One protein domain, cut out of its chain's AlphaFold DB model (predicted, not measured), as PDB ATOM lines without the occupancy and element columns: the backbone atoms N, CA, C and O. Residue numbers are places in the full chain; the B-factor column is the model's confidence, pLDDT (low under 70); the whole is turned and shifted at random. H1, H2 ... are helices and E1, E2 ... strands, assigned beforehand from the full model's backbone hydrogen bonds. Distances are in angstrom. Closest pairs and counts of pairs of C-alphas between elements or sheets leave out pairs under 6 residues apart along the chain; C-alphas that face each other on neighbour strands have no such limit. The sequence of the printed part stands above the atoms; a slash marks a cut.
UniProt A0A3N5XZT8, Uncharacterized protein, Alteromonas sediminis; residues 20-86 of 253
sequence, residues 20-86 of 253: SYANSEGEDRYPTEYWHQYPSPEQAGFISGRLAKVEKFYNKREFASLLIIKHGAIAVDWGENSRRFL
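What this domain is: This is residues 20 to 86 of the 253 residues of an uncharacterized protein of Alteromonas sediminis (UniProt A0A3N5XZT8). There is little regular structure: a hairpin of two antiparallel strands, E1 and E2, with helix H1 near it and a long winding stretch, residues 20 to 47, paired briefly with E2. The outline is flat, 36 by 32 by 15 A. The printed part has 67 residues, under half in named elements, in the order H1, E1, E2; the class is mixed. It is only just compact, close to loose, with a radius of gyration of the C-alphas of 12.9 A.

How they stand to each other: Residues 36 to 37 pair, parallel, with residues 73 to 74 of E2, residues 73 to 79. H1, residues 48 to 60, is near E2, with 7 pairs of C-alphas within 10 A. In H1, 8 of 9 O i to N i+4 pairs are within hydrogen-bond range. E1, residues 65 to 70, and E2 form a hairpin at 171 degrees; N 66 and O 78, 2.8 A apart, are within hydrogen-bond range.

Where its parts are: H1 runs 18.1 A from C-alpha 48 at (0.355, -32.436, 11.302). E1 measures 16.9 A. E2, 17.3 A, ends at C-alpha 79, (-16.402, -26.291, 16.787).

The domain as a whole: The C-alphas farthest apart, of Gly 26 and Glu 62, are 36.6 A apart. The printed part has no cut. Residues 20 to 27 have pLDDT under 70.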
ATOM      1  N   SER A  20     -18.310 -37.522   0.353       52.09
ATOM      2  CA  SER A  20     -17.550 -37.548  -0.897       52.09
ATOM      3  C   SER A  20     -16.140 -37.031  -0.623       52.09
ATOM      4  O   SER A  20     -15.900 -35.823  -0.579       52.09
ATOM      5  N   TYR A  21     -15.219 -37.971  -0.425       54.81
ATOM      6  CA  TYR A  21     -13.796 -37.709  -0.284       54.81
ATOM      7  C   TYR A  21     -13.219 -37.146  -1.583       54.81
ATOM      8  O   TYR A  21     -13.380 -37.733  -2.654       54.81
ATOM      9  N   ALA A  22     -12.545 -36.002  -1.491       54.09
ATOM     10  CA  ALA A  22     -11.950 -35.354  -2.653       54.09
ATOM     11  C   ALA A  22     -10.520 -35.859  -2.920       54.09
ATOM     12  O   ALA A  22      -9.659 -35.772  -2.044       54.09
ATOM     13  N   ASN A  23     -10.250 -36.314  -4.151       54.12
ATOM     14  CA  ASN A  23      -8.891 -36.589  -4.638       54.12
ATOM     15  C   ASN A  23      -8.078 -35.289  -4.760       54.12
ATOM     16  O   ASN A  23      -8.635 -34.213  -4.973       54.12
ATOM     17  N   SER A  24      -6.757 -35.355  -4.585       51.47
ATOM     18  CA  SER A  24      -5.902 -34.191  -4.304       51.47
ATOM     19  C   SER A  24      -5.353 -33.412  -5.510       51.47
ATOM     20  O   SER A  24      -4.492 -32.566  -5.293       51.47
ATOM     21  N   GLU A  25      -5.833 -33.593  -6.743       49.25
ATOM     22  CA  GLU A  25      -5.286 -32.859  -7.901       49.25
ATOM     23  C   GLU A  25      -6.363 -32.332  -8.866       49.25
ATOM     24  O   GLU A  25      -7.268 -33.062  -9.252       49.25
ATOM     25  N   GLY A  26      -6.239 -31.060  -9.272       55.31
ATOM     26  CA  GLY A  26      -6.578 -30.630 -10.638       55.31
ATOM     27  C   GLY A  26      -7.904 -29.921 -10.939       55.31
ATOM     28  O   GLY A  26      -7.983 -29.325 -12.006       55.31
ATOM     29  N   GLU A  27      -8.911 -29.912 -10.066       61.09
ATOM     30  CA  GLU A  27     -10.195 -29.245 -10.366       61.09
ATOM     31  C   GLU A  27     -10.480 -28.068  -9.426       61.09
ATOM     32  O   GLU A  27     -10.346 -28.193  -8.204       61.09
ATOM     33  N   ASP A  28     -10.908 -26.937 -10.002       70.38
ATOM     34  CA  ASP A  28     -11.542 -25.842  -9.267       70.38
ATOM     35  C   ASP A  28     -12.834 -26.371  -8.636       70.38
ATOM     36  O   ASP A  28     -13.876 -26.492  -9.282       70.38
ATOM     37  N   ARG A  29     -12.761 -26.728  -7.354       85.25
ATOM     38  CA  ARG A  29     -13.930 -27.168  -6.595       85.25
ATOM     39  C   ARG A  29     -14.682 -25.938  -6.123       85.25
ATOM     40  O   ARG A  29     -14.148 -25.115  -5.380       85.25
ATOM     41  N   TYR A  30     -15.944 -25.849  -6.503       88.06
ATOM     42  CA  TYR A  30     -16.881 -24.907  -5.914       88.06
ATOM     43  C   TYR A  30     -17.864 -25.689  -5.042       88.06
ATOM     44  O   TYR A  30     -18.242 -26.807  -5.406       88.06
ATOM     45  N   PRO A  31     -18.266 -25.151  -3.881       87.44
ATOM     46  CA  PRO A  31     -19.302 -25.788  -3.083       87.44
ATOM     47  C   PRO A  31     -20.610 -25.858  -3.877       87.44
ATOM     48  O   PRO A  31     -20.955 -24.924  -4.602       87.44
ATOM     49  N   THR A  32     -21.339 -26.960  -3.715       87.00
ATOM     50  CA  THR A  32     -22.725 -27.079  -4.190       87.00
ATOM     51  C   THR A  32     -23.661 -26.855  -3.000       87.00
ATOM     52  O   THR A  32     -23.482 -25.895  -2.252       87.00
ATOM     53  N   GLU A  33     -24.631 -27.741  -2.773       86.88
ATOM     54  CA  GLU A  33     -25.398 -27.762  -1.525       86.88
ATOM     55  C   GLU A  33     -24.500 -28.110  -0.324       86.88
ATOM     56  O   GLU A  33     -24.682 -27.576   0.769       86.88
ATOM     57  N   TYR A  34     -23.481 -28.948  -0.546       87.25
ATOM     58  CA  TYR A  34     -22.525 -29.375   0.471       87.25
ATOM     59  C   TYR A  34     -21.086 -29.088   0.040       87.25
ATOM     60  O   TYR A  34     -20.751 -29.058  -1.150       87.25
ATOM     61  N   TRP A  35     -20.221 -28.890   1.032       91.19
ATOM     62  CA  TRP A  35     -18.783 -28.783   0.825       91.19
ATOM     63  C   TRP A  35     -18.151 -30.169   0.759       91.19
ATOM     64  O   TRP A  35     -18.427 -31.032   1.591       91.19
ATOM     65  N   HIS A  36     -17.231 -30.355  -0.185       93.19
ATOM     66  CA  HIS A  36     -16.331 -31.501  -0.153       93.19
ATOM     67  C   HIS A  36     -15.374 -31.397   1.034       93.19
ATOM     68  O   HIS A  36     -14.988 -30.295   1.429       93.19
ATOM     69  N   GLN A  37     -14.933 -32.541   1.551       94.81
ATOM     70  CA  GLN A  37     -13.970 -32.608   2.645       94.81
ATOM     71  C   GLN A  37     -12.778 -33.482   2.251       94.81
ATOM     72  O   GLN A  37     -12.921 -34.518   1.595       94.81
ATOM     73  N   TYR A  38     -11.581 -33.048   2.638       95.31
ATOM     74  CA  TYR A  38     -10.395 -33.882   2.522       95.31
ATOM     75  C   TYR A  38     -10.454 -35.028   3.543       95.31
ATOM     76  O   TYR A  38     -10.832 -34.783   4.690       95.31
ATOM     77  N   PRO A  39     -10.021 -36.255   3.188       95.25
ATOM     78  CA  PRO A  39      -9.929 -37.362   4.144       95.25
ATOM     79  C   PRO A  39      -9.077 -37.045   5.376       95.25
ATOM     80  O   PRO A  39      -9.340 -37.550   6.464       95.25
ATOM     81  N   SER A  40      -8.052 -36.208   5.209       95.69
ATOM     82  CA  SER A  40      -7.277 -35.656   6.314       95.69
ATOM     83  C   SER A  40      -6.689 -34.286   5.952       95.69
ATOM     84  O   SER A  40      -6.519 -33.982   4.762       95.69
ATOM     85  N   PRO A  41      -6.315 -33.455   6.943       96.31
ATOM     86  CA  PRO A  41      -5.630 -32.191   6.685       96.31
ATOM     87  C   PRO A  41      -4.322 -32.358   5.888       96.31
ATOM     88  O   PRO A  41      -3.961 -31.494   5.090       96.31
ATOM     89  N   GLU A  42      -3.609 -33.474   6.048       96.56
ATOM     90  CA  GLU A  42      -2.366 -33.774   5.323       96.56
ATOM     91  C   GLU A  42      -2.595 -33.926   3.820       96.56
ATOM     92  O   GLU A  42      -1.758 -33.487   3.033       96.56
ATOM     93  N   GLN A  43      -3.746 -34.459   3.404       95.19
ATOM     94  CA  GLN A  43      -4.107 -34.531   1.984       95.19
ATOM     95  C   GLN A  43      -4.429 -33.157   1.389       95.19
ATOM     96  O   GLN A  43      -4.250 -32.931   0.193       95.19
ATOM     97  N   ALA A  44      -4.830 -32.204   2.231       93.81
ATOM     98  CA  ALA A  44      -4.872 -30.796   1.863       93.81
ATOM     99  C   ALA A  44      -3.483 -30.126   1.952       93.81
ATOM    100  O   ALA A  44      -3.352 -28.934   1.683       93.81
ATOM    101  N   GLY A  45      -2.418 -30.849   2.305       95.12
ATOM    102  CA  GLY A  45      -1.045 -30.346   2.402       95.12
ATOM    103  C   GLY A  45      -0.707 -29.648   3.722       95.12
ATOM    104  O   GLY A  45       0.267 -28.894   3.774       95.12
ATOM    105  N   PHE A  46      -1.496 -29.843   4.782       95.94
ATOM    106  CA  PHE A  46      -1.135 -29.363   6.117       95.94
ATOM    107  C   PHE A  46      -0.114 -30.297   6.777       95.94
ATOM    108  O   PHE A  46      -0.163 -31.512   6.635       95.94
ATOM    109  N   ILE A  47       0.819 -29.723   7.535       97.44
ATOM    110  CA  ILE A  47       1.811 -30.484   8.303       97.44
ATOM    111  C   ILE A  47       1.231 -30.753   9.694       97.44
ATOM    112  O   ILE A  47       1.036 -29.798  10.456       97.44
ATOM    113  N   SER A  48       1.033 -32.022  10.060       96.19
ATOM    114  CA  SER A  48       0.355 -32.436  11.302       96.19
ATOM    115  C   SER A  48       0.933 -31.764  12.549       96.19
ATOM    116  O   SER A  48       0.208 -31.176  13.348       96.19
ATOM    117  N   GLY A  49       2.265 -31.733  12.682       97.19
ATOM    118  CA  GLY A  49       2.931 -31.106  13.830       97.19
ATOM    119  C   GLY A  49       2.732 -29.585  13.934       97.19
ATOM    120  O   GLY A  49       2.848 -29.025  15.025       97.19
ATOM    121  N   ARG A  50       2.431 -28.889  12.827       97.31
ATOM    122  CA  ARG A  50       2.066 -27.460  12.845       97.31
ATOM    123  C   ARG A  50       0.585 -27.284  13.155       97.31
ATOM    124  O   ARG A  50       0.253 -26.427  13.969       97.31
ATOM    125  N   LEU A  51      -0.275 -28.112  12.564       97.06
ATOM    126  CA  LEU A  51      -1.714 -28.075  12.815       97.06
ATOM    127  C   LEU A  51      -2.039 -28.368  14.285       97.06
ATOM    128  O   LEU A  51      -2.801 -27.623  14.887       97.06
ATOM    129  N   ALA A  52      -1.355 -29.333  14.905       96.44
ATOM    130  CA  ALA A  52      -1.497 -29.637  16.331       96.44
ATOM    131  C   ALA A  52      -1.191 -28.429  17.242       96.44
ATOM    132  O   ALA A  52      -1.776 -28.274  18.314       96.44
ATOM    133  N   LYS A  53      -0.291 -27.522  16.829       97.12
ATOM    134  CA  LYS A  53      -0.033 -26.273  17.573       97.12
ATOM    135  C   LYS A  53      -1.200 -25.295  17.456       97.12
ATOM    136  O   LYS A  53      -1.519 -24.629  18.441       97.12
ATOM    137  N   VAL A  54      -1.823 -25.212  16.279       95.75
ATOM    138  CA  VAL A  54      -3.025 -24.393  16.047       95.75
ATOM    139  C   VAL A  54      -4.197 -24.959  16.837       95.75
ATOM    140  O   VAL A  54      -4.857 -24.198  17.531       95.75
ATOM    141  N   GLU A  55      -4.394 -26.277  16.826       95.25
ATOM    142  CA  GLU A  55      -5.428 -26.961  17.607       95.25
ATOM    143  C   GLU A  55      -5.259 -26.715  19.108       95.25
ATOM    144  O   GLU A  55      -6.197 -26.328  19.801       95.25
ATOM    145  N   LYS A  56      -4.027 -26.828  19.622       95.94
ATOM    146  CA  LYS A  56      -3.731 -26.505  21.023       95.94
ATOM    147  C   LYS A  56      -4.049 -25.046  21.360       95.94
ATOM    148  O   LYS A  56      -4.527 -24.766  22.458       95.94
ATOM    149  N   PHE A  57      -3.758 -24.107  20.458       96.00
ATOM    150  CA  PHE A  57      -4.120 -22.703  20.652       96.00
ATOM    151  C   PHE A  57      -5.636 -22.499  20.595       96.00
ATOM    152  O   PHE A  57      -6.168 -21.794  21.448       96.00
ATOM    153  N   TYR A  58      -6.306 -23.142  19.638       95.50
ATOM    154  CA  TYR A  58      -7.752 -23.126  19.479       95.50
ATOM    155  C   TYR A  58      -8.434 -23.605  20.762       95.50
ATOM    156  O   TYR A  58      -9.170 -22.834  21.350       95.50
ATOM    157  N   ASN A  59      -8.061 -24.779  21.278       93.81
ATOM    158  CA  ASN A  59      -8.615 -25.359  22.508       93.81
ATOM    159  C   ASN A  59      -8.260 -24.573  23.783       93.81
ATOM    160  O   ASN A  59      -8.958 -24.667  24.788       93.81
ATOM    161  N   LYS A  60      -7.159 -23.807  23.779       96.25
ATOM    162  CA  LYS A  60      -6.796 -22.917  24.899       96.25
ATOM    163  C   LYS A  60      -7.663 -21.652  24.934       96.25
ATOM    164  O   LYS A  60      -7.697 -20.956  25.949       96.25
ATOM    165  N   ARG A  61      -8.280 -21.290  23.813       93.62
ATOM    166  CA  ARG A  61      -9.153 -20.125  23.680       93.62
ATOM    167  C   ARG A  61     -10.599 -20.600  23.579       93.62
ATOM    168  O   ARG A  61     -10.875 -21.712  23.166       93.62
ATOM    169  N   GLU A  62     -11.540 -19.741  23.929       87.75
ATOM    170  CA  GLU A  62     -12.969 -20.050  23.812       87.75
ATOM    171  C   GLU A  62     -13.481 -19.668  22.414       87.75
ATOM    172  O   GLU A  62     -14.419 -18.887  22.264       87.75
ATOM    173  N   PHE A  63     -12.810 -20.147  21.361       93.69
ATOM    174  CA  PHE A  63     -13.318 -19.958  20.004       93.69
ATOM    175  C   PHE A  63     -14.539 -20.851  19.791       93.69
ATOM    176  O   PHE A  63     -14.502 -22.040  20.094       93.69
ATOM    177  N   ALA A  64     -15.610 -20.281  19.238       94.00
ATOM    178  CA  ALA A  64     -16.819 -21.042  18.941       94.00
ATOM    179  C   ALA A  64     -16.632 -21.983  17.741       94.00
ATOM    180  O   ALA A  64     -17.212 -23.068  17.715       94.00
ATOM    181  N   SER A  65     -15.850 -21.568  16.739       95.12
ATOM    182  CA  SER A  65     -15.588 -22.385  15.558       95.12
ATOM    183  C   SER A  65     -14.340 -21.955  14.774       95.12
ATOM    184  O   SER A  65     -13.863 -20.821  14.896       95.12
ATOM    185  N   LEU A  66     -13.809 -22.877  13.970       95.81
ATOM    186  CA  LEU A  66     -12.782 -22.653  12.953       95.81
ATOM    187  C   LEU A  66     -13.077 -23.547  11.744       95.81
ATOM    188  O   LEU A  66     -13.208 -24.761  11.886       95.81
ATOM    189  N   LEU A  67     -13.128 -22.951  10.554       95.88
ATOM    190  CA  LEU A  67     -13.264 -23.663   9.285       95.88
ATOM    191  C   LEU A  67     -12.105 -23.262   8.368       95.88
ATOM    192  O   LEU A  67     -11.887 -22.072   8.134       95.88
ATOM    193  N   ILE A  68     -11.356 -24.238   7.856       96.19
ATOM    194  CA  ILE A  68     -10.263 -24.004   6.904       96.19
ATOM    195  C   ILE A  68     -10.590 -24.727   5.607       96.19
ATOM    196  O   ILE A  68     -10.682 -25.954   5.573       96.19
ATOM    197  N   ILE A  69     -10.716 -23.951   4.535       94.44
ATOM    198  CA  ILE A  69     -10.995 -24.436   3.184       94.44
ATOM    199  C   ILE A  69      -9.749 -24.212   2.330       94.44
ATOM    200  O   ILE A  69      -9.170 -23.124   2.335       94.44
ATOM    201  N   LYS A  70      -9.344 -25.234   1.577       92.88
ATOM    202  CA  LYS A  70      -8.252 -25.149   0.602       92.88
ATOM    203  C   LYS A  70      -8.709 -25.775  -0.709       92.88
ATOM    204  O   LYS A  70      -9.277 -26.859  -0.692       92.88
ATOM    205  N   HIS A  71      -8.484 -25.083  -1.827       91.62
ATOM    206  CA  HIS A  71      -8.913 -25.528  -3.164       91.62
ATOM    207  C   HIS A  71     -10.374 -26.025  -3.186       91.62
ATOM    208  O   HIS A  71     -10.666 -27.096  -3.708       91.62
ATOM    209  N   GLY A  72     -11.270 -25.286  -2.524       92.25
ATOM    210  CA  GLY A  72     -12.704 -25.579  -2.524       92.25
ATOM    211  C   GLY A  72     -13.175 -26.777  -1.694       92.25
ATOM    212  O   GLY A  72     -14.346 -27.131  -1.774       92.25
ATOM    213  N   ALA A  73     -12.309 -27.397  -0.887       93.94
ATOM    214  CA  ALA A  73     -12.696 -28.453   0.050       93.94
ATOM    215  C   ALA A  73     -12.261 -28.129   1.488       93.94
ATOM    216  O   ALA A  73     -11.236 -27.482   1.725       93.94
ATOM    217  N   ILE A  74     -13.053 -28.584   2.456       96.19
ATOM    218  CA  ILE A  74     -12.802 -28.435   3.886       96.19
ATOM    219  C   ILE A  74     -11.604 -29.307   4.269       96.19
ATOM    220  O   ILE A  74     -11.601 -30.519   4.061       96.19
ATOM    221  N   ALA A  75     -10.578 -28.677   4.832       96.38
ATOM    222  CA  ALA A  75      -9.411 -29.346   5.397       96.38
ATOM    223  C   ALA A  75      -9.513 -29.475   6.922       96.38
ATOM    224  O   ALA A  75      -9.014 -30.441   7.490       96.38
ATOM    225  N   VAL A  76     -10.140 -28.496   7.580       97.00
ATOM    226  CA  VAL A  76     -10.345 -28.467   9.032       97.00
ATOM    227  C   VAL A  76     -11.736 -27.926   9.324       97.00
ATOM    228  O   VAL A  76     -12.100 -26.875   8.795       97.00
ATOM    229  N   ASP A  77     -12.463 -28.625  10.188       96.50
ATOM    230  CA  ASP A  77     -13.788 -28.265  10.686       96.50
ATOM    231  C   ASP A  77     -13.808 -28.501  12.202       96.50
ATOM    232  O   ASP A  77     -13.891 -29.639  12.667       96.50
ATOM    233  N   TRP A  78     -13.619 -27.432  12.976       96.62
ATOM    234  CA  TRP A  78     -13.614 -27.473  14.436       96.62
ATOM    235  C   TRP A  78     -14.707 -26.570  15.010       96.62
ATOM    236  O   TRP A  78     -14.885 -25.433  14.569       96.62
ATOM    237  N   GLY A  79     -15.381 -27.045  16.059       95.06
ATOM    238  CA  GLY A  79     -16.402 -26.291  16.787       95.06
ATOM    239  C   GLY A  79     -17.778 -26.294  16.119       95.06
ATOM    240  O   GLY A  79     -18.181 -27.255  15.474       95.06
ATOM    241  N   GLU A  80     -18.536 -25.218  16.315       95.12
ATOM    242  CA  GLU A  80     -19.960 -25.128  15.969       95.12
ATOM    243  C   GLU A  80     -20.205 -24.562  14.550       95.12
ATOM    244  O   GLU A  80     -21.017 -23.655  14.374       95.12
ATOM    245  N   ASN A  81     -19.527 -25.068  13.512       93.12
ATOM    246  CA  ASN A  81     -19.592 -24.487  12.154       93.12
ATOM    247  C   ASN A  81     -20.982 -24.544  11.478       93.12
ATOM    248  O   ASN A  81     -21.235 -23.792  10.539       93.12
ATOM    249  N   SER A  82     -21.914 -25.366  11.973       91.31
ATOM    250  CA  SER A  82     -23.308 -25.402  11.490       91.31
ATOM    251  C   SER A  82     -24.249 -24.430  12.219       91.31
ATOM    252  O   SER A  82     -25.411 -24.275  11.829       91.31
ATOM    253  N   ARG A  83     -23.796 -23.779  13.298       94.62
ATOM    254  CA  ARG A  83     -24.621 -22.844  14.073       94.62
ATOM    255  C   ARG A  83     -24.702 -21.484  13.383       94.62
ATOM    256  O   ARG A  83     -23.742 -20.977  12.813       94.62
ATOM    257  N   ARG A  84     -25.859 -20.828  13.506       92.06
ATOM    258  CA  ARG A  84     -26.030 -19.431  13.083       92.06
ATOM    259  C   ARG A  84     -25.441 -18.477  14.122       92.06
ATOM    260  O   ARG A  84     -25.883 -18.466  15.271       92.06
ATOM    261  N   PHE A  85     -24.505 -17.635  13.690       91.31
ATOM    262  CA  PHE A  85     -23.914 -16.569  14.499       91.31
ATOM    263  C   PHE A  85     -24.359 -15.188  14.020       91.31
ATOM    264  O   PHE A  85     -24.653 -14.981  12.841       91.31
ATOM    265  N   LEU A  86     -24.361 -14.216  14.933       90.06
ATOM    266  CA  LEU A  86     -24.417 -12.812  14.544       90.06
ATOM    267  C   LEU A  86     -23.083 -12.445  13.888       90.06
ATOM    268  O   LEU A  86     -22.049 -12.392  14.543       90.06
TER     269      LEU A  86